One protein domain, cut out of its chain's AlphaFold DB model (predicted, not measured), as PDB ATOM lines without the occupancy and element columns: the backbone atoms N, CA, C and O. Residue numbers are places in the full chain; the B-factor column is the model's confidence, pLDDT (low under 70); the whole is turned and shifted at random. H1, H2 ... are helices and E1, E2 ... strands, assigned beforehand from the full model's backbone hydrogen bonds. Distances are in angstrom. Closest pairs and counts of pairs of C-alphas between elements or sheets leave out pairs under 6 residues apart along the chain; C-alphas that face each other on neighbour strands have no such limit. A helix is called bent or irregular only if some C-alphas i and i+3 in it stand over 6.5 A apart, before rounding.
ATOM      1  N   LEU A  11      91.388 106.890  98.362       81.19
ATOM      2  CA  LEU A  11      90.871 108.007  97.560       81.19
ATOM      3  C   LEU A  11      91.984 108.756  96.799       81.19
ATOM      4  O   LEU A  11      91.747 109.235  95.686       81.19
ATOM      5  N   PHE A  12      93.186 108.843  97.380       80.19
ATOM      6  CA  PHE A  12      94.369 109.421  96.727       80.19
ATOM      7  C   PHE A  12      95.103 108.413  95.828       80.19
ATOM      8  O   PHE A  12      95.566 108.786  94.751       80.19
ATOM      9  N   GLU A  13      95.164 107.135  96.217       81.06
ATOM     10  CA  GLU A  13      95.819 106.056  95.460       81.06
ATOM     11  C   GLU A  13      94.831 104.947  95.017       81.06
ATOM     12  O   GLU A  13      95.016 103.772  95.368       81.06
ATOM     13  N   PRO A  14      93.795 105.256  94.206       78.56
ATOM     14  CA  PRO A  14      92.704 104.323  93.884       78.56
ATOM     15  C   PRO A  14      93.137 103.081  93.095       78.56
ATOM     16  O   PRO A  14      92.412 102.091  93.055       78.56
ATOM     17  N   GLN A  15      94.327 103.093  92.485       78.31
ATOM     18  CA  GLN A  15      94.889 101.915  91.811       78.31
ATOM     19  C   GLN A  15      95.474 100.879  92.791       78.31
ATOM     20  O   GLN A  15      95.726  99.749  92.383       78.31
ATOM     21  N   THR A  16      95.678 101.229  94.069       81.94
ATOM     22  CA  THR A  16      96.223 100.287  95.066       81.94
ATOM     23  C   THR A  16      95.171  99.348  95.650       81.94
ATOM     24  O   THR A  16      95.515  98.219  95.992       81.94
ATOM     25  N   LEU A  17      93.893  99.757  95.696       83.88
ATOM     26  CA  LEU A  17      92.817  98.960  96.296       83.88
ATOM     27  C   LEU A  17      92.743  97.554  95.689       83.88
ATOM     28  O   LEU A  17      92.749  96.578  96.428       83.88
ATOM     29  N   LEU A  18      92.758  97.440  94.356       82.69
ATOM     30  CA  LEU A  18      92.648  96.156  93.655       82.69
ATOM     31  C   LEU A  18      93.777  95.170  94.003       82.69
ATOM     32  O   LEU A  18      93.537  93.965  94.042       82.69
ATOM     33  N   ALA A  19      94.989  95.660  94.278       81.75
ATOM     34  CA  ALA A  19      96.097  94.820  94.734       81.75
ATOM     35  C   ALA A  19      95.953  94.444  96.220       81.75
ATOM     36  O   ALA A  19      96.211  93.301  96.598       81.75
ATOM     37  N   ASP A  20      95.502  95.392  97.045       84.12
ATOM     38  CA  ASP A  20      95.361  95.210  98.490       84.12
ATOM     39  C   ASP A  20      94.155  94.320  98.866       84.12
ATOM     40  O   ASP A  20      94.228  93.639  99.889       84.12
ATOM     41  N   LEU A  21      93.086  94.259  98.049       82.94
ATOM     42  CA  LEU A  21      91.851  93.476  98.285       82.94
ATOM     43  C   LEU A  21      92.134  92.057  98.804       82.94
ATOM     44  O   LEU A  21      91.581  91.658  99.831       82.94
ATOM     45  N   ASN A  22      93.036  91.332  98.136       78.00
ATOM     46  CA  ASN A  22      93.400  89.943  98.453       78.00
ATOM     47  C   ASN A  22      94.172  89.781  99.782       78.00
ATOM     48  O   ASN A  22      94.405  88.657 100.218       78.00
ATOM     49  N   SER A  23      94.603  90.882 100.404       81.50
ATOM     50  CA  SER A  23      95.336  90.906 101.681       81.50
ATOM     51  C   SER A  23      94.517  91.447 102.863       81.50
ATOM     52  O   SER A  23      94.908  91.257 104.014       81.50
ATOM     53  N   LEU A  24      93.386  92.108 102.591       85.00
ATOM     54  CA  LEU A  24      92.455  92.623 103.599       85.00
ATOM     55  C   LEU A  24      91.536  91.502 104.112       85.00
ATOM     56  O   LEU A  24      91.132  90.636 103.334       85.00
ATOM     57  N   SER A  25      91.154  91.542 105.396       85.38
ATOM     58  CA  SER A  25      90.077  90.681 105.915       85.38
ATOM     59  C   SER A  25      88.713  91.134 105.393       85.38
ATOM     60  O   SER A  25      88.535  92.309 105.059       85.38
ATOM     61  N   ASP A  26      87.747  90.218 105.350       82.44
ATOM     62  CA  ASP A  26      86.405  90.495 104.832       82.44
ATOM     63  C   ASP A  26      85.726  91.634 105.618       82.44
ATOM     64  O   ASP A  26      85.288  92.607 105.003       82.44
ATOM     65  N   ASP A  27      85.789  91.610 106.956       80.44
ATOM     66  CA  ASP A  27      85.329  92.685 107.851       80.44
ATOM     67  C   ASP A  27      85.930  94.050 107.459       80.44
ATOM     68  O   ASP A  27      85.235  95.065 107.384       80.44
ATOM     69  N   THR A  28      87.235  94.080 107.153       83.50
ATOM     70  CA  THR A  28      87.938  95.313 106.756       83.50
ATOM     71  C   THR A  28      87.442  95.815 105.401       83.50
ATOM     72  O   THR A  28      87.294  97.022 105.211       83.50
ATOM     73  N   ARG A  29      87.144  94.911 104.454       86.00
ATOM     74  CA  ARG A  29      86.561  95.286 103.157       86.00
ATOM     75  C   ARG A  29      85.140  95.837 103.329       86.00
ATOM     76  O   ARG A  29      84.830  96.859 102.724       86.00
ATOM     77  N   VAL A  30      84.299  95.222 104.166       84.00
ATOM     78  CA  VAL A  30      82.932  95.713 104.441       84.00
ATOM     79  C   VAL A  30      82.965  97.098 105.096       84.00
ATOM     80  O   VAL A  30      82.273  98.003 104.627       84.00
ATOM     81  N   LEU A  31      83.827  97.309 106.098       83.25
ATOM     82  CA  LEU A  31      84.025  98.616 106.737       83.25
ATOM     83  C   LEU A  31      84.500  99.687 105.739       83.25
ATOM     84  O   LEU A  31      83.887 100.749 105.653       83.25
ATOM     85  N   LEU A  32      85.524  99.401 104.925       85.56
ATOM     86  CA  LEU A  32      85.996 100.331 103.889       85.56
ATOM     87  C   LEU A  32      84.901 100.663 102.863       85.56
ATOM     88  O   LEU A  32      84.767 101.817 102.464       85.56
ATOM     89  N   MET A  33      84.084  99.686 102.462       86.88
ATOM     90  CA  MET A  33      82.979  99.898 101.522       86.88
ATOM     91  C   MET A  33      81.856 100.757 102.123       86.88
ATOM     92  O   MET A  33      81.363 101.672 101.459       86.88
ATOM     93  N   ARG A  34      81.478 100.505 103.384       84.94
ATOM     94  CA  ARG A  34      80.542 101.335 104.164       84.94
ATOM     95  C   ARG A  34      81.046 102.776 104.267       84.94
ATOM     96  O   ARG A  34      80.270 103.721 104.104       84.94
ATOM     97  N   ASP A  35      82.341 102.951 104.501       84.81
ATOM     98  CA  ASP A  35      82.964 104.265 104.641       84.81
ATOM     99  C   ASP A  35      83.044 104.992 103.289       84.81
ATOM    100  O   ASP A  35      82.684 106.165 103.214       84.81
ATOM    101  N   PHE A  36      83.372 104.304 102.187       87.69
ATOM    102  CA  PHE A  36      83.277 104.879 100.839       87.69
ATOM    103  C   PHE A  36      81.849 105.338 100.500       87.69
ATOM    104  O   PHE A  36      81.654 106.492 100.112       87.69
ATOM    105  N   LEU A  37      80.844 104.471 100.681       87.31
ATOM    106  CA  LEU A  37      79.443 104.767 100.352       87.31
ATOM    107  C   LEU A  37      78.867 105.894 101.220       87.31
ATOM    108  O   LEU A  37      78.181 106.779 100.708       87.31
ATOM    109  N   SER A  38      79.162 105.902 102.523       85.38
ATOM    110  CA  SER A  38      78.704 106.967 103.423       85.38
ATOM    111  C   SER A  38      79.393 108.305 103.141       85.38
ATOM    112  O   SER A  38      78.725 109.338 103.159       85.38
ATOM    113  N   GLN A  39      80.688 108.319 102.802       85.12
ATOM    114  CA  GLN A  39      81.388 109.544 102.397       85.12
ATOM    115  C   GLN A  39      80.923 110.062 101.027       85.12
ATOM    116  O   GLN A  39      80.902 111.278 100.833       85.12
ATOM    117  N   ALA A  40      80.507 109.188 100.103       85.25
ATOM    118  CA  ALA A  40      79.886 109.580  98.835       85.25
ATOM    119  C   ALA A  40      78.491 110.202  99.059       85.25
ATOM    120  O   ALA A  40      78.226 111.320  98.620       85.25
ATOM    121  N   GLU A  41      77.633 109.546  99.845       84.94
ATOM    122  CA  GLU A  41      76.295 110.049 100.189       84.94
ATOM    123  C   GLU A  41      76.353 111.373 100.984       84.94
ATOM    124  O   GLU A  41      75.576 112.296 100.726       84.94
ATOM    125  N   LEU A  42      77.306 111.522 101.913       81.25
ATOM    126  CA  LEU A  42      77.537 112.774 102.646       81.25
ATOM    127  C   LEU A  42      78.157 113.876 101.774       81.25
ATOM    128  O   LEU A  42      77.871 115.055 101.998       81.25
ATOM    129  N   HIS A  43      78.992 113.524 100.794       81.75
ATOM    130  CA  HIS A  43      79.516 114.470  99.809       81.75
ATOM    131  C   HIS A  43      78.387 115.046  98.952       81.75
ATOM    132  O   HIS A  43      78.282 116.265  98.828       81.75
ATOM    133  N   ASP A  44      77.500 114.200  98.435       80.44
ATOM    134  CA  ASP A  44      76.428 114.637  97.537       80.44
ATOM    135  C   ASP A  44      75.362 115.451  98.274       80.44
ATOM    136  O   ASP A  44      74.898 116.475  97.765       80.44
ATOM    137  N   ARG A  45      75.044 115.089  99.527       76.62
ATOM    138  CA  ARG A  45      74.204 115.919 100.410       76.62
ATOM    139  C   ARG A  45      74.786 117.323 100.577       76.62
ATOM    140  O   ARG A  45      74.054 118.293 100.422       76.62
ATOM    141  N   ARG A  46      76.101 117.454 100.794       71.12
ATOM    142  CA  ARG A  46      76.769 118.766 100.876       71.12
ATOM    143  C   ARG A  46      76.716 119.500  99.535       71.12
ATOM    144  O   ARG A  46      76.218 120.623  99.489       71.12
ATOM    145  N   SER A  47      77.150 118.867  98.447       66.06
ATOM    146  CA  SER A  47      77.176 119.461  97.102       66.06
ATOM    147  C   SER A  47      75.789 119.908  96.617       66.06
ATOM    148  O   SER A  47      75.682 120.950  95.976       66.06
ATOM    149  N   SER A  48      74.717 119.194  96.980       59.84
ATOM    150  CA  SER A  48      73.335 119.610  96.697       59.84
ATOM    151  C   SER A  48      72.881 120.817  97.532       59.84
ATOM    152  O   SER A  48      72.248 121.712  96.980       59.84
ATOM    153  N   THR A  49      73.264 120.921  98.814       54.97
ATOM    154  CA  THR A  49      72.964 122.113  99.639       54.97
ATOM    155  C   THR A  49      73.788 123.352  99.275       54.97
ATOM    156  O   THR A  49      73.281 124.461  99.376       54.97
ATOM    157  N   SER A  78      82.540 111.709  94.352       84.06
ATOM    158  CA  SER A  78      81.430 110.789  94.631       84.06
ATOM    159  C   SER A  78      81.561 109.538  93.770       84.06
ATOM    160  O   SER A  78      81.725 108.444  94.304       84.06
ATOM    161  N   LYS A  79      81.683 109.724  92.449       83.19
ATOM    162  CA  LYS A  79      81.906 108.653  91.472       83.19
ATOM    163  C   LYS A  79      83.173 107.846  91.742       83.19
ATOM    164  O   LYS A  79      83.167 106.642  91.506       83.19
ATOM    165  N   MET A  80      84.250 108.462  92.240       85.19
ATOM    166  CA  MET A  80      85.468 107.730  92.613       85.19
ATOM    167  C   MET A  80      85.225 106.800  93.812       85.19
ATOM    168  O   MET A  80      85.554 105.619  93.737       85.19
ATOM    169  N   LEU A  81      84.609 107.300  94.890       88.12
ATOM    170  CA  LEU A  81      84.251 106.494  96.067       88.12
ATOM    171  C   LEU A  81      83.242 105.388  95.716       88.12
ATOM    172  O   LEU A  81      83.407 104.242  96.126       88.12
ATOM    173  N   ASP A  82      82.249 105.714  94.894       87.88
ATOM    174  CA  ASP A  82      81.281 104.772  94.336       87.88
ATOM    175  C   ASP A  82      81.973 103.663  93.513       87.88
ATOM    176  O   ASP A  82      81.706 102.481  93.738       87.88
ATOM    177  N   CYS A  83      82.928 103.992  92.631       87.19
ATOM    178  CA  CYS A  83      83.702 102.991  91.881       87.19
ATOM    179  C   CYS A  83      84.564 102.105  92.795       87.19
ATOM    180  O   CYS A  83      84.642 100.898  92.573       87.19
ATOM    181  N   LEU A  84      85.183 102.668  93.840       89.19
ATOM    182  CA  LEU A  84      85.943 101.898  94.834       89.19
ATOM    183  C   LEU A  84      85.028 100.965  95.652       89.19
ATOM    184  O   LEU A  84      85.405  99.827  95.933       89.19
ATOM    185  N   SER A  85      83.800 101.392  95.965       89.94
ATOM    186  CA  SER A  85      82.802 100.528  96.607       89.94
ATOM    187  C   SER A  85      82.345  99.381  95.693       89.94
ATOM    188  O   SER A  85      82.236  98.247  96.153       89.94
ATOM    189  N   LEU A  86      82.191  99.629  94.384       90.00
ATOM    190  CA  LEU A  86      81.872  98.594  93.393       90.00
ATOM    191  C   LEU A  86      83.012  97.580  93.204       90.00
ATOM    192  O   LEU A  86      82.732  96.398  93.023       90.00
ATOM    193  N   GLN A  87      84.284  97.991  93.315       88.62
ATOM    194  CA  GLN A  87      85.419  97.052  93.329       88.62
ATOM    195  C   GLN A  87      85.339  96.082  94.521       88.62
ATOM    196  O   GLN A  87      85.571  94.883  94.352       88.62
ATOM    197  N   ILE A  88      84.964  96.571  95.712       88.00
ATOM    198  CA  ILE A  88      84.766  95.718  96.894       88.00
ATOM    199  C   ILE A  88      83.523  94.829  96.731       88.00
ATOM    200  O   ILE A  88      83.614  93.621  96.952       88.00
ATOM    201  N   ALA A  89      82.388  95.377  96.297       88.38
ATOM    202  CA  ALA A  89      81.154  94.612  96.104       88.38
ATOM    203  C   ALA A  89      81.312  93.481  95.069       88.38
ATOM    204  O   ALA A  89      80.819  92.373  95.286       88.38
ATOM    205  N   ALA A  90      82.081  93.721  94.000       87.81
ATOM    206  CA  ALA A  90      82.463  92.698  93.029       87.81
ATOM    207  C   ALA A  90      83.384  91.618  93.628       87.81
ATOM    208  O   ALA A  90      83.272  90.455  93.248       87.81
ATOM    209  N   SER A  91      84.246  91.950  94.604       85.56
ATOM    210  CA  SER A  91      85.065  90.945  95.312       85.56
ATOM    211  C   SER A  91      84.220  90.004  96.181       85.56
ATOM    212  O   SER A  91      84.564  88.837  96.342       85.56
ATOM    213  N   PHE A  92      83.065  90.483  96.655       86.25
ATOM    214  CA  PHE A  92      82.031  89.694  97.330       86.25
ATOM    215  C   PHE A  92      80.942  89.161  96.377       86.25
ATOM    216  O   PHE A  92      79.888  88.733  96.843       86.25
ATOM    217  N   GLN A  93      81.158  89.210  95.056       86.62
ATOM    218  CA  GLN A  93      80.225  88.712  94.031       86.62
ATOM    219  C   GLN A  93      78.781  89.256  94.168       86.62
ATOM    220  O   GLN A  93      77.824  88.586  93.792       86.62
ATOM    221  N   PHE A  94      78.612  90.467  94.718       86.31
ATOM    222  CA  PHE A  94      77.308  91.079  95.030       86.31
ATOM    223  C   PHE A  94      76.409  90.237  95.967       86.31
ATOM    224  O   PHE A  94      75.186  90.256  95.848       86.31
ATOM    225  N   ASN A  95      77.010  89.527  96.934       85.00
ATOM    226  CA  ASN A  95      76.311  88.661  97.889       85.00
ATOM    227  C   ASN A  95      75.127  89.347  98.608       85.00
ATOM    228  O   ASN A  95      75.307  90.225  99.460       85.00
ATOM    229  N   THR A  96      73.902  88.899  98.320       81.94
ATOM    230  CA  THR A  96      72.681  89.561  98.810       81.94
ATOM    231  C   THR A  96      72.478  89.450 100.316       81.94
ATOM    232  O   THR A  96      71.757  90.271 100.872       81.94
ATOM    233  N   ASN A  97      73.099  88.480 100.999       77.25
ATOM    234  CA  ASN A  97      73.005  88.368 102.458       77.25
ATOM    235  C   ASN A  97      73.817  89.470 103.159       77.25
ATOM    236  O   ASN A  97      73.338  90.033 104.140       77.25
ATOM    237  N   ILE A  98      74.995  89.819 102.628       77.50
ATOM    238  CA  ILE A  98      75.830  90.919 103.146       77.50
ATOM    239  C   ILE A  98      75.153  92.264 102.848       77.50
ATOM    240  O   ILE A  98      75.051  93.136 103.707       77.50
ATOM    241  N   PHE A  99      74.624  92.425 101.632       80.31
ATOM    242  CA  PHE A  99      74.078  93.700 101.159       80.31
ATOM    243  C   PHE A  99      72.566  93.872 101.412       80.31
ATOM    244  O   PHE A  99      71.955  94.802 100.887       80.31
ATOM    245  N   ALA A 100      71.953  93.028 102.249       69.44
ATOM    246  CA  ALA A 100      70.516  93.054 102.554       69.44
ATOM    247  C   ALA A 100      70.023  94.341 103.250       69.44
ATOM    248  O   ALA A 100      68.820  94.571 103.306       69.44
ATOM    249  N   GLY A 101      70.911  95.169 103.814       62.00
ATOM    250  CA  GLY A 101      70.527  96.387 104.546       62.00
ATOM    251  C   GLY A 101      69.953  96.151 105.951       62.00
ATOM    252  O   GLY A 101      69.434  97.084 106.559       62.00
ATOM    253  N   VAL A 102      70.020  94.904 106.430       56.81
ATOM    254  CA  VAL A 102      69.383  94.389 107.662       56.81
ATOM    255  C   VAL A 102      70.418  94.015 108.733       56.81
ATOM    256  O   VAL A 102      70.103  93.973 109.920       56.81
ATOM    257  N   VAL A 103      71.665  93.770 108.324       55.41
ATOM    258  CA  VAL A 103      72.814  93.558 109.216       55.41
ATOM    259  C   VAL A 103      73.458  94.915 109.520       55.41
ATOM    260  O   VAL A 103      73.574  95.758 108.631       55.41
ATOM    261  N   THR A 104      73.906  95.117 110.762       53.00
ATOM    262  CA  THR A 104      74.400  96.386 111.354       53.00
ATOM    263  C   THR A 104      75.688  96.968 110.745       53.00
ATOM    264  O   THR A 104      76.309  97.855 111.325       53.00
ATOM    265  N   GLU A 105      76.142  96.450 109.607       64.06
ATOM    266  CA  GLU A 105      77.406  96.828 108.965       64.06
ATOM    267  C   GLU A 105      77.197  97.716 107.729       64.06
ATOM    268  O   GLU A 105      78.069  98.519 107.395       64.06
ATOM    269  N   LEU A 106      76.030  97.630 107.080       77.31
ATOM    270  CA  LEU A 106      75.679  98.453 105.923       77.31
ATOM    271  C   LEU A 106      74.181  98.813 105.946       77.31
ATOM    272  O   LEU A 106      73.363  98.000 105.511       77.31
ATOM    273  N   PRO A 107      73.789 100.022 106.397       81.00
ATOM    274  CA  PRO A 107      72.384 100.428 106.411       81.00
ATOM    275  C   PRO A 107      71.779 100.455 105.001       81.00
ATOM    276  O   PRO A 107      72.449 100.815 104.028       81.00
ATOM    277  N   LEU A 108      70.488 100.111 104.895       85.56
ATOM    278  CA  LEU A 108      69.787  99.901 103.620       85.56
ATOM    279  C   LEU A 108      69.960 101.052 102.618       85.56
ATOM    280  O   LEU A 108      70.131 100.787 101.430       85.56
ATOM    281  N   ARG A 109      70.004 102.309 103.082       86.94
ATOM    282  CA  ARG A 109      70.278 103.481 102.233       86.94
ATOM    283  C   ARG A 109      71.579 103.364 101.425       86.94
ATOM    284  O   ARG A 109      71.616 103.727 100.252       86.94
ATOM    285  N   LEU A 110      72.649 102.855 102.034       88.00
ATOM    286  CA  LEU A 110      73.950 102.711 101.374       88.00
ATOM    287  C   LEU A 110      73.962 101.522 100.404       88.00
ATOM    288  O   LEU A 110      74.591 101.605  99.353       88.00
ATOM    289  N   SER A 111      73.207 100.459 100.700       88.62
ATOM    290  CA  SER A 111      72.991  99.352  99.757       88.62
ATOM    291  C   SER A 111      72.141  99.780  98.547       88.62
ATOM    292  O   SER A 111      72.505  99.524  97.400       88.62
ATOM    293  N   SER A 112      71.071 100.548  98.784       88.69
ATOM    294  CA  SER A 112      70.250 101.193  97.746       88.69
ATOM    295  C   SER A 112      71.107 102.052  96.806       88.69
ATOM    296  O   SER A 112      71.004 101.930  95.580       88.69
ATOM    297  N   ARG A 113      72.041 102.843  97.363       89.38
ATOM    298  CA  ARG A 113      73.060 103.559  96.581       89.38
ATOM    299  C   ARG A 113      73.938 102.595  95.776       89.38
ATOM    300  O   ARG A 113      74.031 102.772  94.567       89.38
ATOM    301  N   LEU A 114      74.528 101.573  96.399       90.38
ATOM    302  CA  LEU A 114      75.436 100.620  95.746       90.38
ATOM    303  C   LEU A 114      74.813  99.958  94.500       90.38
ATOM    304  O   LEU A 114      75.408 100.007  93.422       90.38
ATOM    305  N   TYR A 115      73.602  99.398  94.606       90.19
ATOM    306  CA  TYR A 115      72.937  98.755  93.461       90.19
ATOM    307  C   TYR A 115      72.462  99.761  92.397       90.19
ATOM    308  O   TYR A 115      72.540  99.472  91.200       90.19
ATOM    309  N   ARG A 116      72.030 100.969  92.791       88.81
ATOM    310  CA  ARG A 116      71.726 102.061  91.847       88.81
ATOM    311  C   ARG A 116      72.977 102.492  91.071       88.81
ATOM    312  O   ARG A 116      72.912 102.668  89.856       88.81
ATOM    313  N   THR A 117      74.107 102.644  91.756       88.25
ATOM    314  CA  THR A 117      75.401 103.001  91.162       88.25
ATOM    315  C   THR A 117      75.908 101.898  90.233       88.25
ATOM    316  O   THR A 117      76.384 102.220  89.143       88.25
ATOM    317  N   LEU A 118      75.761 100.616  90.599       89.56
ATOM    318  CA  LEU A 118      76.055  99.482  89.713       89.56
ATOM    319  C   LEU A 118      75.288  99.627  88.390       89.56
ATOM    320  O   LEU A 118      75.904  99.692  87.328       89.56
ATOM    321  N   PHE A 119      73.960  99.748  88.464       88.75
ATOM    322  CA  PHE A 119      73.094  99.870  87.292       88.75
ATOM    323  C   PHE A 119      73.478 101.055  86.390       88.75
ATOM    324  O   PHE A 119      73.701 100.875  85.193       88.75
ATOM    325  N   LEU A 120      73.620 102.256  86.964       86.06
ATOM    326  CA  LEU A 120      73.955 103.465  86.204       86.06
ATOM    327  C   LEU A 120      75.366 103.405  85.589       86.06
ATOM    328  O   LEU A 120      75.552 103.855  84.460       86.06
ATOM    329  N   THR A 121      76.345 102.812  86.282       84.62
ATOM    330  CA  THR A 121      77.719 102.650  85.768       84.62
ATOM    331  C   THR A 121      77.772 101.733  84.544       84.62
ATOM    332  O   THR A 121      78.517 102.014  83.604       84.62
ATOM    333  N   LEU A 122      76.991 100.647  84.526       84.75
ATOM    334  CA  LEU A 122      76.924  99.752  83.362       84.75
ATOM    335  C   LEU A 122      76.138 100.393  82.211       84.75
ATOM    336  O   LEU A 122      76.593 100.367  81.069       84.75
ATOM    337  N   LEU A 123      75.020 101.058  82.517       83.31
ATOM    338  CA  LEU A 123      74.222 101.786  81.529       83.31
ATOM    339  C   LEU A 123      75.046 102.872  80.806       83.31
ATOM    340  O   LEU A 123      75.010 102.940  79.580       83.31
ATOM    341  N   GLU A 124      75.848 103.663  81.537       79.38
ATOM    342  CA  GLU A 124      76.722 104.695  80.951       79.38
ATOM    343  C   GLU A 124      77.891 104.098  80.143       79.38
ATOM    344  O   GLU A 124      78.297 104.659  79.124       79.38
ATOM    345  N   LYS A 125      78.448 102.950  80.558       72.62
ATOM    346  CA  LYS A 125      79.480 102.250  79.771       72.62
ATOM    347  C   LYS A 125      78.928 101.726  78.445       72.62
ATOM    348  O   LYS A 125      79.603 101.861  77.426       72.62
ATOM    349  N   ASN A 126      77.712 101.187  78.451       68.69
ATOM    350  CA  ASN A 126      77.085 100.603  77.269       68.69
ATOM    351  C   ASN A 126      76.591 101.665  76.279       68.69
ATOM    352  O   ASN A 126      76.800 101.517  75.075       68.69
ATOM    353  N   SER A 127      76.011 102.772  76.757       67.31
ATOM    354  CA  SER A 127      75.549 103.854  75.874       67.31
ATOM    355  C   SER A 127      76.696 104.493  75.080       67.31
ATOM    356  O   SER A 127      76.510 104.861  73.924       67.31
ATOM    357  N   ARG A 128      77.912 104.543  75.647       56.59
ATOM    358  CA  ARG A 128      79.142 105.003  74.968       56.59
ATOM    359  C   ARG A 128      79.604 104.101  73.806       56.59
ATOM    360  O   ARG A 128      80.556 104.468  73.118       56.59
ATOM    361  N   PRO A 143      65.986 100.009  87.119       81.44
ATOM    362  CA  PRO A 143      66.038  98.665  86.529       81.44
ATOM    363  C   PRO A 143      64.670  98.104  86.102       81.44
ATOM    364  O   PRO A 143      64.611  97.188  85.284       81.44
ATOM    365  N   TYR A 144      63.569  98.656  86.629       83.56
ATOM    366  CA  TYR A 144      62.203  98.279  86.253       83.56
ATOM    367  C   TYR A 144      61.805  98.761  84.850       83.56
ATOM    368  O   TYR A 144      60.912  98.170  84.248       83.56
ATOM    369  N   ASP A 145      62.458  99.804  84.327       80.12
ATOM    370  CA  ASP A 145      62.109 100.423  83.038       80.12
ATOM    371  C   ASP A 145      62.749  99.682  81.838       80.12
ATOM    372  O   ASP A 145      62.592 100.086  80.685       80.12
ATOM    373  N   LEU A 146      63.487  98.594  82.099       80.12
ATOM    374  CA  LEU A 146      64.176  97.789  81.091       80.12
ATOM    375  C   LEU A 146      63.222  96.924  80.251       80.12
ATOM    376  O   LEU A 146      62.272  96.318  80.750       80.12
ATOM    377  N   GLY A 147      63.570  96.771  78.971       76.19
ATOM    378  CA  GLY A 147      62.874  95.913  78.011       76.19
ATOM    379  C   GLY A 147      62.980  94.396  78.282       76.19
ATOM    380  O   GLY A 147      63.300  93.965  79.398       76.19
ATOM    381  N   PRO A 148      62.677  93.551  77.275       82.50
ATOM    382  CA  PRO A 148      62.800  92.100  77.394       82.50
ATOM    383  C   PRO A 148      64.266  91.676  77.558       82.50
ATOM    384  O   PRO A 148      65.162  92.268  76.958       82.50
ATOM    385  N   TRP A 149      64.497  90.623  78.348       85.38
ATOM    386  CA  TRP A 149      65.834  90.125  78.704       85.38
ATOM    387  C   TRP A 149      66.705  89.753  77.492       85.38
ATOM    388  O   TRP A 149      67.918  89.919  77.544       85.38
ATOM    389  N   GLU A 150      66.088  89.319  76.393       81.62
ATOM    390  CA  GLU A 150      66.744  88.948  75.126       81.62
ATOM    391  C   GLU A 150      67.476  90.115  74.436       81.62
ATOM    392  O   GLU A 150      68.404  89.882  73.667       81.62
ATOM    393  N   ASN A 151      67.094  91.364  74.730       82.06
ATOM    394  CA  ASN A 151      67.683  92.571  74.137       82.06
ATOM    395  C   ASN A 151      68.714  93.260  75.055       82.06
ATOM    396  O   ASN A 151      69.179  94.354  74.730       82.06
ATOM    397  N   LEU A 152      69.028  92.685  76.222       83.38
ATOM    398  CA  LEU A 152      69.939  93.298  77.192       83.38
ATOM    399  C   LEU A 152      71.389  92.858  76.968       83.38
ATOM    400  O   LEU A 152      71.681  91.701  76.680       83.38
ATOM    401  N   GLU A 153      72.309  93.802  77.154       84.00
ATOM    402  CA  GLU A 153      73.745  93.524  77.206       84.00
ATOM    403  C   GLU A 153      74.069  92.683  78.472       84.00
ATOM    404  O   GLU A 153      73.463  92.933  79.522       84.00
ATOM    405  N   PRO A 154      74.970  91.678  78.411       85.81
ATOM    406  CA  PRO A 154      75.132  90.691  79.486       85.81
ATOM    407  C   PRO A 154      75.488  91.245  80.871       85.81
ATOM    408  O   PRO A 154      75.037  90.675  81.870       85.81
ATOM    409  N   THR A 155      76.258  92.335  80.972       85.62
ATOM    410  CA  THR A 155      76.570  92.956  82.274       85.62
ATOM    411  C   THR A 155      75.404  93.797  82.806       85.62
ATOM    412  O   THR A 155      75.081  93.735  83.995       85.62
ATOM    413  N   LEU A 156      74.680  94.512  81.939       87.81
ATOM    414  CA  LEU A 156      73.454  95.230  82.301       87.81
ATOM    415  C   LEU A 156      72.348  94.266  82.764       87.81
ATOM    416  O   LEU A 156      71.637  94.560  83.729       87.81
ATOM    417  N   ALA A 157      72.248  93.090  82.136       87.88
ATOM    418  CA  ALA A 157      71.376  92.007  82.578       87.88
ATOM    419  C   ALA A 157      71.757  91.499  83.984       87.88
ATOM    420  O   ALA A 157      70.869  91.270  84.808       87.88
ATOM    421  N   PHE A 158      73.055  91.403  84.309       91.31
ATOM    422  CA  PHE A 158      73.507  91.063  85.664       91.31
ATOM    423  C   PHE A 158      73.099  92.125  86.695       91.31
ATOM    424  O   PHE A 158      72.582  91.772  87.755       91.31
ATOM    425  N   ALA A 159      73.255  93.420  86.396       89.50
ATOM    426  CA  ALA A 159      72.835  94.479  87.319       89.50
ATOM    427  C   ALA A 159      71.318  94.474  87.582       89.50
ATOM    428  O   ALA A 159      70.896  94.672  88.724       89.50
ATOM    429  N   ALA A 160      70.501  94.201  86.560       90.06
ATOM    430  CA  ALA A 160      69.054  94.049  86.719       90.06
ATOM    431  C   ALA A 160      68.690  92.819  87.573       90.06
ATOM    432  O   ALA A 160      67.872  92.920  88.490       90.06
ATOM    433  N   LEU A 161      69.331  91.672  87.318       91.50
ATOM    434  CA  LEU A 161      69.175  90.443  88.101       91.50
ATOM    435  C   LEU A 161      69.520  90.665  89.583       91.50
ATOM    436  O   LEU A 161      68.700  90.377  90.456       91.50
ATOM    437  N   ALA A 162      70.705  91.215  89.859       90.50
ATOM    438  CA  ALA A 162      71.196  91.455  91.212       90.50
ATOM    439  C   ALA A 162      70.303  92.445  91.983       90.50
ATOM    440  O   ALA A 162      69.986  92.212  93.148       90.50
ATOM    441  N   TYR A 163      69.819  93.505  91.322       91.19
ATOM    442  CA  TYR A 163      68.883  94.463  91.917       91.19
ATOM    443  C   TYR A 163      67.537  93.823  92.302       91.19
ATOM    444  O   TYR A 163      67.041  94.050  93.408       91.19
ATOM    445  N   HIS A 164      66.944  93.003  91.426       92.31
ATOM    446  CA  HIS A 164      65.669  92.341  91.724       92.31
ATOM    447  C   HIS A 164      65.806  91.262  92.814       92.31
ATOM    448  O   HIS A 164      64.929  91.156  93.673       92.31
ATOM    449  N   LEU A 165      66.910  90.500  92.835       91.38
ATOM    450  CA  LEU A 165      67.196  89.529  93.904       91.38
ATOM    451  C   LEU A 165      67.430  90.222  95.257       91.38
ATOM    452  O   LEU A 165      66.890  89.781  96.273       91.38
ATOM    453  N   TRP A 166      68.144  91.352  95.270       90.69
ATOM    454  CA  TRP A 166      68.294  92.199  96.455       90.69
ATOM    455  C   TRP A 166      66.945  92.729  96.968       90.69
ATOM    456  O   TRP A 166      66.657  92.585  98.156       90.69
ATOM    457  N   CYS A 167      66.079  93.256  96.092       89.88
ATOM    458  CA  CYS A 167      64.744  93.732  96.479       89.88
ATOM    459  C   CYS A 167      63.904  92.638  97.165       89.88
ATOM    460  O   CYS A 167      63.228  92.910  98.159       89.88
ATOM    461  N   LEU A 168      63.977  91.391  96.681       89.44
ATOM    462  CA  LEU A 168      63.321  90.259  97.340       89.44
ATOM    463  C   LEU A 168      63.973  89.909  98.686       89.44
ATOM    464  O   LEU A 168      63.256  89.684  99.655       89.44
ATOM    465  N   GLN A 169      65.303  89.924  98.799       87.00
ATOM    466  CA  GLN A 169      65.996  89.655 100.068       87.00
ATOM    467  C   GLN A 169      65.681  90.696 101.164       87.00
ATOM    468  O   GLN A 169      65.539  90.326 102.335       87.00
ATOM    469  N   VAL A 170      65.507  91.970 100.793       85.31
ATOM    470  CA  VAL A 170      65.006  93.026 101.693       85.31
ATOM    471  C   VAL A 170      63.592  92.681 102.177       85.31
ATOM    472  O   VAL A 170      63.352  92.638 103.385       85.31
ATOM    473  N   ALA A 171      62.675  92.344 101.262       85.00
ATOM    474  CA  ALA A 171      61.302  91.957 101.603       85.00
ATOM    475  C   ALA A 171      61.231  90.682 102.470       85.00
ATOM    476  O   ALA A 171      60.413  90.589 103.385       85.00
ATOM    477  N   PHE A 172      62.125  89.712 102.246       82.44
ATOM    478  CA  PHE A 172      62.197  88.495 103.055       82.44
ATOM    479  C   PHE A 172      62.549  88.775 104.518       82.44
ATOM    480  O   PHE A 172      62.037  88.098 105.413       82.44
ATOM    481  N   SER A 173      63.384  89.778 104.769       73.50
ATOM    482  CA  SER A 173      63.919  90.055 106.102       73.50
ATOM    483  C   SER A 173      62.901  90.693 107.054       73.50
ATOM    484  O   SER A 173      62.911  90.373 108.237       73.50
ATOM    485  N   GLU A 174      61.962  91.506 106.554       65.56
ATOM    486  CA  GLU A 174      60.869  92.084 107.366       65.56
ATOM    487  C   GLU A 174      59.836  91.033 107.828       65.56
ATOM    488  O   GLU A 174      59.082  91.275 108.769       65.56
ATOM    489  N   SER A 175      59.805  89.838 107.219       58.81
ATOM    490  CA  SER A 175      58.944  88.735 107.687       58.81
ATOM    491  C   SER A 175      59.443  88.056 108.971       58.81
ATOM    492  O   SER A 175      58.724  87.254 109.571       58.81
ATOM    493  N   LEU A 176      60.671  88.367 109.398       58.00
ATOM    494  CA  LEU A 176      61.301  87.825 110.595       58.00
ATOM    495  C   LEU A 176      61.242  88.862 111.721       58.00
ATOM    496  O   LEU A 176      61.707  89.989 111.571       58.00
ATOM    497  N   LEU A 177      60.726  88.467 112.888       47.12
ATOM    498  CA  LEU A 177      60.720  89.306 114.091       47.12
ATOM    499  C   LEU A 177      62.139  89.435 114.678       47.12
ATOM    500  O   LEU A 177      62.489  88.769 115.654       47.12
ATOM    501  N   PRO A 195      76.738 105.136 111.624       49.28
ATOM    502  CA  PRO A 195      76.089 105.589 110.390       49.28
ATOM    503  C   PRO A 195      74.579 105.335 110.334       49.28
ATOM    504  O   PRO A 195      73.849 106.167 109.798       49.28
ATOM    505  N   ASP A 196      74.101 104.231 110.916       50.44
ATOM    506  CA  ASP A 196      72.693 103.821 110.871       50.44
ATOM    507  C   ASP A 196      71.742 104.949 111.280       50.44
ATOM    508  O   ASP A 196      70.808 105.268 110.551       50.44
ATOM    509  N   LEU A 197      72.011 105.622 112.403       53.78
ATOM    510  CA  LEU A 197      71.150 106.686 112.933       53.78
ATOM    511  C   LEU A 197      71.097 107.931 112.033       53.78
ATOM    512  O   LEU A 197      70.085 108.632 112.041       53.78
ATOM    513  N   ALA A 198      72.131 108.181 111.223       61.50
ATOM    514  CA  ALA A 198      72.144 109.264 110.237       61.50
ATOM    515  C   ALA A 198      71.349 108.924 108.961       61.50
ATOM    516  O   ALA A 198      70.870 109.833 108.285       61.50
ATOM    517  N   PHE A 199      71.185 107.633 108.651       69.31
ATOM    518  CA  PHE A 199      70.493 107.141 107.454       69.31
ATOM    519  C   PHE A 199      69.164 106.420 107.747       69.31
ATOM    520  O   PHE A 199      68.496 105.981 106.813       69.31
ATOM    521  N   LEU A 200      68.742 106.314 109.013       68.06
ATOM    522  CA  LEU A 200      67.467 105.718 109.441       68.06
ATOM    523  C   LEU A 200      66.222 106.251 108.699       68.06
ATOM    524  O   LEU A 200      65.422 105.418 108.269       68.06
ATOM    525  N   PRO A 201      65.994 107.577 108.547       68.75
ATOM    526  CA  PRO A 201      64.792 108.066 107.867       68.75
ATOM    527  C   PRO A 201      64.801 107.720 106.373       68.75
ATOM    528  O   PRO A 201      63.788 107.265 105.848       68.75
ATOM    529  N   ASP A 202      65.955 107.849 105.716       74.31
ATOM    530  CA  ASP A 202      66.116 107.531 104.294       74.31
ATOM    531  C   ASP A 202      65.976 106.022 104.046       74.31
ATOM    532  O   ASP A 202      65.326 105.600 103.096       74.31
ATOM    533  N   SER A 203      66.522 105.199 104.947       79.12
ATOM    534  CA  SER A 203      66.419 103.736 104.894       79.12
ATOM    535  C   SER A 203      64.978 103.253 105.066       79.12
ATOM    536  O   SER A 203      64.606 102.255 104.460       79.12
ATOM    537  N   ARG A 204      64.139 103.962 105.839       77.31
ATOM    538  CA  ARG A 204      62.691 103.687 105.885       77.31
ATOM    539  C   ARG A 204      62.028 104.011 104.548       77.31
ATOM    540  O   ARG A 204      61.317 103.166 104.027       77.31
ATOM    541  N   ALA A 205      62.301 105.182 103.971       80.56
ATOM    542  CA  ALA A 205      61.725 105.575 102.685       80.56
ATOM    543  C   ALA A 205      62.130 104.623 101.540       80.56
ATOM    544  O   ALA A 205      61.270 104.189 100.775       80.56
ATOM    545  N   ASP A 206      63.411 104.244 101.463       82.62
ATOM    546  CA  ASP A 206      63.909 103.273 100.480       82.62
ATOM    547  C   ASP A 206      63.285 101.880 100.703       82.62
ATOM    548  O   ASP A 206      62.846 101.247  99.743       82.62
ATOM    549  N   ARG A 207      63.165 101.412 101.957       82.44
ATOM    550  CA  ARG A 207      62.496 100.139 102.283       82.44
ATOM    551  C   ARG A 207      61.031 100.138 101.867       82.44
ATOM    552  O   ARG A 207      60.580  99.196 101.221       82.44
ATOM    553  N   ASP A 208      60.287 101.170 102.247       81.94
ATOM    554  CA  ASP A 208      58.854 101.249 101.992       81.94
ATOM    555  C   ASP A 208      58.598 101.322 100.464       81.94
ATOM    556  O   ASP A 208      57.679 100.679  99.957       81.94
ATOM    557  N   ALA A 209      59.481 101.981  99.697       85.94
ATOM    558  CA  ALA A 209      59.465 101.969  98.231       85.94
ATOM    559  C   ALA A 209      59.777 100.587  97.613       85.94
ATOM    560  O   ALA A 209      59.149 100.212  96.620       85.94
ATOM    561  N   ILE A 210      60.706  99.814  98.191       87.19
ATOM    562  CA  ILE A 210      60.999  98.430  97.768       87.19
ATOM    563  C   ILE A 210      59.799  97.520  98.050       87.19
ATOM    564  O   ILE A 210      59.364  96.786  97.164       87.19
ATOM    565  N   LEU A 211      59.212  97.596  99.250       83.50
ATOM    566  CA  LEU A 211      58.047  96.790  99.628       83.50
ATOM    567  C   LEU A 211      56.834  97.071  98.726       83.50
ATOM    568  O   LEU A 211      56.126  96.134  98.365       83.50
ATOM    569  N   MET A 212      56.645  98.310  98.267       85.38
ATOM    570  CA  MET A 212      55.598  98.654  97.293       85.38
ATOM    571  C   MET A 212      55.819  98.080  95.877       85.38
ATOM    572  O   MET A 212      54.876  98.093  95.091       85.38
ATOM    573  N   ARG A 213      57.023  97.587  95.529       87.38
ATOM    574  CA  ARG A 213      57.369  97.090  94.173       87.38
ATOM    575  C   ARG A 213      58.009  95.693  94.133       87.38
ATOM    576  O   ARG A 213      58.388  95.216  93.064       87.38
ATOM    577  N   HIS A 214      58.127  94.999  95.265       89.12
ATOM    578  CA  HIS A 214      58.792  93.691  95.321       89.12
ATOM    579  C   HIS A 214      58.092  92.611  94.464       89.12
ATOM    580  O   HIS A 214      58.771  91.777  93.865       89.12
ATOM    581  N   GLU A 215      56.763  92.677  94.302       88.06
ATOM    582  CA  GLU A 215      56.012  91.805  93.382       88.06
ATOM    583  C   GLU A 215      56.373  92.052  91.900       88.06
ATOM    584  O   GLU A 215      56.450  91.103  91.118       88.06
ATOM    585  N   GLU A 216      56.688  93.294  91.506       91.19
ATOM    586  CA  GLU A 216      57.186  93.605  90.154       91.19
ATOM    587  C   GLU A 216      58.579  92.994  89.926       91.19
ATOM    588  O   GLU A 216      58.856  92.440  88.860       91.19
ATOM    589  N   SER A 217      59.445  93.028  90.949       91.50
ATOM    590  CA  SER A 217      60.746  92.342  90.917       91.50
ATOM    591  C   SER A 217      60.584  90.821  90.796       91.50
ATOM    592  O   SER A 217      61.289  90.188  90.009       91.50
ATOM    593  N   ALA A 218      59.617  90.226  91.502       91.19
ATOM    594  CA  ALA A 218      59.294  88.806  91.369       91.19
ATOM    595  C   ALA A 218      58.799  88.447  89.957       91.19
ATOM    596  O   ALA A 218      59.216  87.430  89.401       91.19
ATOM    597  N   ALA A 219      57.963  89.294  89.344       90.94
ATOM    598  CA  ALA A 219      57.504  89.106  87.969       90.94
ATOM    599  C   ALA A 219      58.672  89.145  86.965       90.94
ATOM    600  O   ALA A 219      58.822  88.216  86.171       90.94
ATOM    601  N   ARG A 220      59.561  90.148  87.059       91.62
ATOM    602  CA  ARG A 220      60.758  90.263  86.198       91.62
ATOM    603  C   ARG A 220      61.681  89.048  86.299       91.62
ATOM    604  O   ARG A 220      62.193  88.594  85.274       91.62
ATOM    605  N   LEU A 221      61.861  88.497  87.502       92.38
ATOM    606  CA  LEU A 221      62.641  87.276  87.739       92.38
ATOM    607  C   LEU A 221      61.937  86.010  87.224       92.38
ATOM    608  O   LEU A 221      62.590  85.132  86.662       92.38
ATOM    609  N   HIS A 222      60.611  85.914  87.347       91.62
ATOM    610  CA  HIS A 222      59.847  84.802  86.772       91.62
ATOM    611  C   HIS A 222      59.867  84.828  85.233       91.62
ATOM    612  O   HIS A 222      59.901  83.767  84.606       91.62
ATOM    613  N   ASP A 223      59.879  86.008  84.611       89.94
ATOM    614  CA  ASP A 223      60.045  86.138  83.161       89.94
ATOM    615  C   ASP A 223      61.469  85.790  82.711       89.94
ATOM    616  O   ASP A 223      61.623  85.066  81.727       89.94
ATOM    617  N   LEU A 224      62.504  86.174  83.473       89.75
ATOM    618  CA  LEU A 224      63.873  85.701  83.224       89.75
ATOM    619  C   LEU A 224      63.949  84.168  83.254       89.75
ATOM    620  O   LEU A 224      64.548  83.577  82.361       89.75
ATOM    621  N   LEU A 225      63.306  83.519  84.231       89.62
ATOM    622  CA  LEU A 225      63.309  82.056  84.353       89.62
ATOM    623  C   LEU A 225      62.770  81.352  83.092       89.62
ATOM    624  O   LEU A 225      63.247  80.271  82.761       89.62
ATOM    625  N   LYS A 226      61.833  81.977  82.362       86.56
ATOM    626  CA  LYS A 226      61.342  81.493  81.057       86.56
ATOM    627  C   LYS A 226      62.373  81.746  79.950       86.56
ATOM    628  O   LYS A 226      62.691  80.843  79.184       86.56
ATOM    629  N   CYS A 227      62.926  82.958  79.876       85.50
ATOM    630  CA  CYS A 227      63.907  83.335  78.850       85.50
ATOM    631  C   CYS A 227      65.256  82.594  78.980       85.50
ATOM    632  O   CYS A 227      65.977  82.471  77.991       85.50
ATOM    633  N   LEU A 228      65.596  82.047  80.154       84.38
ATOM    634  CA  LEU A 228      66.782  81.195  80.334       84.38
ATOM    635  C   LEU A 228      66.701  79.881  79.535       84.38
ATOM    636  O   LEU A 228      67.739  79.389  79.096       84.38
ATOM    637  N   GLU A 229      65.501  79.353  79.255       73.69
ATOM    638  CA  GLU A 229      65.325  78.227  78.317       73.69
ATOM    639  C   GLU A 229      65.621  78.633  76.857       73.69
ATOM    640  O   GLU A 229      65.974  77.788  76.034       73.69
ATOM    641  N   GLY A 230      65.523  79.931  76.545       69.88
ATOM    642  CA  GLY A 230      65.831  80.530  75.242       69.88
ATOM    643  C   GLY A 230      67.299  80.927  75.034       69.88
ATOM    644  O   GLY A 230      67.653  81.353  73.937       69.88
ATOM    645  N   GLY A 231      68.164  80.775  76.045       76.44
ATOM    646  CA  GLY A 231      69.610  81.007  75.916       76.44
ATOM    647  C   GLY A 231      70.100  82.432  76.200       76.44
ATOM    648  O   GLY A 231      71.152  82.814  75.686       76.44
ATOM    649  N   VAL A 232      69.385  83.218  77.017       84.38
ATOM    650  CA  VAL A 232      69.882  84.516  77.522       84.38
ATOM    651  C   VAL A 232      71.211  84.340  78.274       84.38
ATOM    652  O   VAL A 232      71.330  83.478  79.146       84.38
ATOM    653  N   VAL A 233      72.198  85.185  77.958       84.12
ATOM    654  CA  VAL A 233      73.539  85.188  78.567       84.12
ATOM    655  C   VAL A 233      73.652  86.333  79.574       84.12
ATOM    656  O   VAL A 233      73.294  87.466  79.263       84.12
ATOM    657  N   ILE A 234      74.175  86.048  80.770       88.06
ATOM    658  CA  ILE A 234      74.387  87.033  81.841       88.06
ATOM    659  C   ILE A 234      75.851  86.975  82.296       88.06
ATOM    660  O   ILE A 234      76.360  85.895  82.603       88.06
ATOM    661  N   SER A 235      76.510  88.136  82.357       87.56
ATOM    662  CA  SER A 235      77.932  88.278  82.697       87.56
ATOM    663  C   SER A 235      78.120  89.074  83.985       87.56
ATOM    664  O   SER A 235      77.709  90.230  84.084       87.56
ATOM    665  N   ARG A 236      78.794  88.482  84.970       87.50
ATOM    666  CA  ARG A 236      79.157  89.126  86.234       87.50
ATOM    667  C   ARG A 236      80.438  89.964  86.065       87.50
ATOM    668  O   ARG A 236      81.444  89.434  85.588       87.50
ATOM    669  N   PRO A 237      80.453  91.256  86.450       87.25
ATOM    670  CA  PRO A 237      81.647  92.093  86.358       87.25
ATOM    671  C   PRO A 237      82.621  91.812  87.515       87.25
ATOM    672  O   PRO A 237      82.237  91.840  88.685       87.25
ATOM    673  N   THR A 238      83.899  91.588  87.199       85.06
ATOM    674  CA  THR A 238      84.973  91.407  88.198       85.06
ATOM    675  C   THR A 238      85.405  92.737  88.846       85.06
ATOM    676  O   THR A 238      85.127  93.808  88.300       85.06
ATOM    677  N   PRO A 239      86.172  92.733  89.959       83.81
ATOM    678  CA  PRO A 239      86.753  93.960  90.521       83.81
ATOM    679  C   PRO A 239      87.583  94.783  89.520       83.81
ATOM    680  O   PRO A 239      87.570  96.012  89.570       83.81
ATOM    681  N   ALA A 240      88.259  94.133  88.563       80.25
ATOM    682  CA  ALA A 240      89.030  94.815  87.520       80.25
ATOM    683  C   ALA A 240      88.156  95.697  86.610       80.25
ATOM    684  O   ALA A 240      88.604  96.759  86.168       80.25
ATOM    685  N   PHE A 241      86.893  95.310  86.396       80.88
ATOM    686  CA  PHE A 241      85.919  96.037  85.582       80.88
ATOM    687  C   PHE A 241      85.655  97.466  86.093       80.88
ATOM    688  O   PHE A 241      85.409  98.376  85.297       80.88
ATOM    689  N   PHE A 242      85.724  97.684  87.410       82.19
ATOM    690  CA  PHE A 242      85.486  98.980  88.061       82.19
ATOM    691  C   PHE A 242      86.782  99.747  88.386       82.19
ATOM    692  O   PHE A 242      86.753 100.755  89.096       82.19
ATOM    693  N   SER A 243      87.929  99.296  87.867       74.12
ATOM    694  CA  SER A 243      89.196 100.019  87.996       74.12
ATOM    695  C   SER A 243      89.258 101.236  87.061       74.12
ATOM    696  O   SER A 243      88.741 101.227  85.945       74.12
ATOM    697  N   SER A 244      89.931 102.302  87.499       62.28
ATOM    698  CA  SER A 244      90.114 103.544  86.728       62.28
ATOM    699  C   SER A 244      91.242 103.471  85.684       62.28
ATOM    700  O   SER A 244      91.641 104.492  85.122       62.28
ATOM    701  N   SER A 245      91.783 102.276  85.419       54.00
ATOM    702  CA  SER A 245      92.939 102.064  84.543       54.00
ATOM    703  C   SER A 245      92.507 101.660  83.132       54.00
ATOM    704  O   SER A 245      91.740 100.721  82.942       54.00
ATOM    705  N   THR A 246      93.023 102.346  82.111       47.44
ATOM    706  CA  THR A 246      92.584 102.237  80.706       47.44
ATOM    707  C   THR A 246      93.146 101.014  79.960       47.44
ATOM    708  O   THR A 246      93.633 101.114  78.831       47.44
ATOM    709  N   ARG A 247      93.070  99.823  80.571       41.12
ATOM    710  CA  ARG A 247      93.369  98.544  79.902       41.12
ATOM    711  C   ARG A 247      92.147  98.013  79.141       41.12
ATOM    712  O   ARG A 247      91.008  98.252  79.515       41.12
ATOM    713  N   LYS A 248      92.404  97.334  78.017       47.78
ATOM    714  CA  LYS A 248      91.418  97.076  76.943       47.78
ATOM    715  C   LYS A 248      90.608  95.775  77.044       47.78
ATOM    716  O   LYS A 248      89.943  95.417  76.077       47.78
ATOM    717  N   THR A 249      90.655  95.074  78.169       47.44
ATOM    718  CA  THR A 249      89.899  93.834  78.386       47.44
ATOM    719  C   THR A 249      89.156  93.922  79.719       47.44
ATOM    720  O   THR A 249      89.813  93.810  80.757       47.44
ATOM    721  N   PRO A 250      87.828  94.149  79.735       55.59
ATOM    722  CA  PRO A 250      87.035  93.836  80.915       55.59
ATOM    723  C   PRO A 250      87.119  92.325  81.151       55.59
ATOM    724  O   PRO A 250      86.900  91.532  80.238       55.59
ATOM    725  N   GLU A 251      87.481  91.927  82.365       66.56
ATOM    726  CA  GLU A 251      87.331  90.541  82.795       66.56
ATOM    727  C   GLU A 251      85.890  90.386  83.290       66.56
ATOM    728  O   GLU A 251      85.492  90.976  84.298       66.56
ATOM    729  N   GLU A 252      85.096  89.651  82.518       79.81
ATOM    730  CA  GLU A 252      83.684  89.362  82.757       79.81
ATOM    731  C   GLU A 252      83.499  87.854  82.903       79.81
ATOM    732  O   GLU A 252      84.074  87.062  82.154       79.81
ATOM    733  N   GLU A 253      82.686  87.453  83.873       84.19
ATOM    734  CA  GLU A 253      82.458  86.058  84.222       84.19
ATOM    735  C   GLU A 253      81.046  85.644  83.794       84.19
ATOM    736  O   GLU A 253      80.052  86.049  84.397       84.19
ATOM    737  N   VAL A 254      80.945  84.850  82.726       85.38
ATOM    738  CA  VAL A 254      79.654  84.355  82.227       85.38
ATOM    739  C   VAL A 254      79.070  83.353  83.223       85.38
ATOM    740  O   VAL A 254      79.677  82.317  83.497       85.38
ATOM    741  N   LEU A 255      77.877  83.644  83.742       86.06
ATOM    742  CA  LEU A 255      77.189  82.781  84.700       86.06
ATOM    743  C   LEU A 255      76.532  81.586  83.995       86.06
ATOM    744  O   LEU A 255      75.928  81.721  82.929       86.06
ATOM    745  N   SER A 256      76.622  80.405  84.608       88.38
ATOM    746  CA  SER A 256      76.017  79.180  84.085       88.38
ATOM    747  C   SER A 256      74.490  79.192  84.199       88.38
ATOM    748  O   SER A 256      73.905  79.709  85.157       88.38
TER     749      SER A 256
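Overview. This is residues 11 to 49, 78 to 128, 143 to 177 and 195 to 256 of the 1269 residues of an uncharacterized protein of Mesocestoides corti (UniProt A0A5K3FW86). Two helices side by side, H4 and H5, run opposite ways through the middle of a rounded, mostly helical body; on one side the antiparallel pair H2 and H3 crosses H4 nearly at right angles, and on the other side H7 packs slantwise on H5. H6 crosses one end, by the first residues of H4 and residues 167 to 171 of H5, while a tiny two-strand sheet, E1 and E2, sits by the first residues of H5, and the short helices H1 and H8 pack on H3. The printed part has 187 residues, with eight named helices and two named strands in the order H1 H2 H3 H4 H5 H6 H7 E1 H8 E2; the sheet, E1 - E2, is antiparallel. The class is mostly helix, and the whole is compact, with a radius of gyration of the C-alphas of 16.5 A and spans of 46 by 45 by 34 A.

Along the chain. H1 takes residues 17 to 23, 10.0 A long, from C-alpha 17 at (92.817, 98.960, 96.296); it is irregular, but only just, with C-alphas 19 and 22 6.7 A apart. H2, the longest helix, takes residues 26 to 49 and 34.7 A. H3 is residues 78 to 91, 20.2 A, and H4 is residues 108 to 127, 28.6 A. H5, residues 154 to 174, spans 31.3 A from C-alpha 154 at (75.132, 90.691, 79.486). H6, residues 195 to 211, spans 22.8 A; it has a kink of 55 degrees near residue 202 and is irregular, with C-alphas 198 and 201 7.8 A apart. H7 is residues 214 to 230, 25.0 A. E1, residues 235 to 237, H8, residues 239 to 242, and E2, residues 252 to 254, are short; E2 ends at C-alpha 254 at (79.654, 84.355, 82.227).

Arrangement. H3 and H4 are the hubs, touching four helices each. H4 touches H5 with residues 115 to 123 alone, opposite ways at a shallow tilt of 15 degrees; the closest C-alphas, of Phe 119 and Ala 159, are 5.4 A apart. H3 touches H4 about perpendicular, at 83 degrees, closest at the C-alphas of Asp 82 and Thr 117, 6.9 A. H2 touches H3 opposite ways at a shallow tilt of 22 degrees, with the C-alphas of Ala 40 and Ser 78 closest at 4.6 A. H2 also touches H4, with residues 34 to 41 alone, about perpendicular at 79 degrees, closest at the C-alphas of Leu 37 and Leu 110, 6.0 A. H1 touches H3 the same way at 34 degrees, a shallow tilt only just short of steep; the closest C-alphas, of Leu 18 and Gln 87, are 7.3 A apart. H8 touches H3 at the C-alphas of Pro 239 and Gln 87, the closest, 4.4 A. H6 touches H4 at a steep tilt of 65 degrees, closest at the C-alphas of Ser 203 and Arg 109, 4.7 A, and touches H5 about perpendicular at 79 degrees, closest at those of Ile 210 and Cys 167, 6.1 A. H7 touches H5 with residues 214 to 221 alone, opposite ways at a steep tilt of 41 degrees, closest at the C-alphas of Ser 217 and His 164, 5.0 A. The closest C-alphas of H5 and E1, of Thr 155 and Ser 235, are 4.9 A apart. Across the antiparallel pair E1 and E2, N 236 and O 253 are within hydrogen-bond range at 2.8 A, as are N 253 and O 236 at 2.9 A. Every O i to N i+4 pair is within hydrogen-bond range in H2, H3 and H4, against 16 of 17 in H5, 11 of 13 in H6 and in H7, and 1 of 3 in H1, where 2 of 4 O i to N i+3 pairs are; H8 is too short for an O i to N i+4 pair.

Size, cuts and confidence. The two farthest C-alphas, of Thr 49 and Glu 229, are 49.4 A apart. Residues 50 to 77, 129 to 142 and 178 to 194 are not printed, with gaps of 15.0, 18.6 and 22.7 A between the C-alphas across these cuts. The link from H3 to H4, residues 92 to 107, is long. The mean pLDDT of the printed part is 80.3; 32 residues are under 70, among them residues 100 to 105, 195 to 201 and 244 to 251.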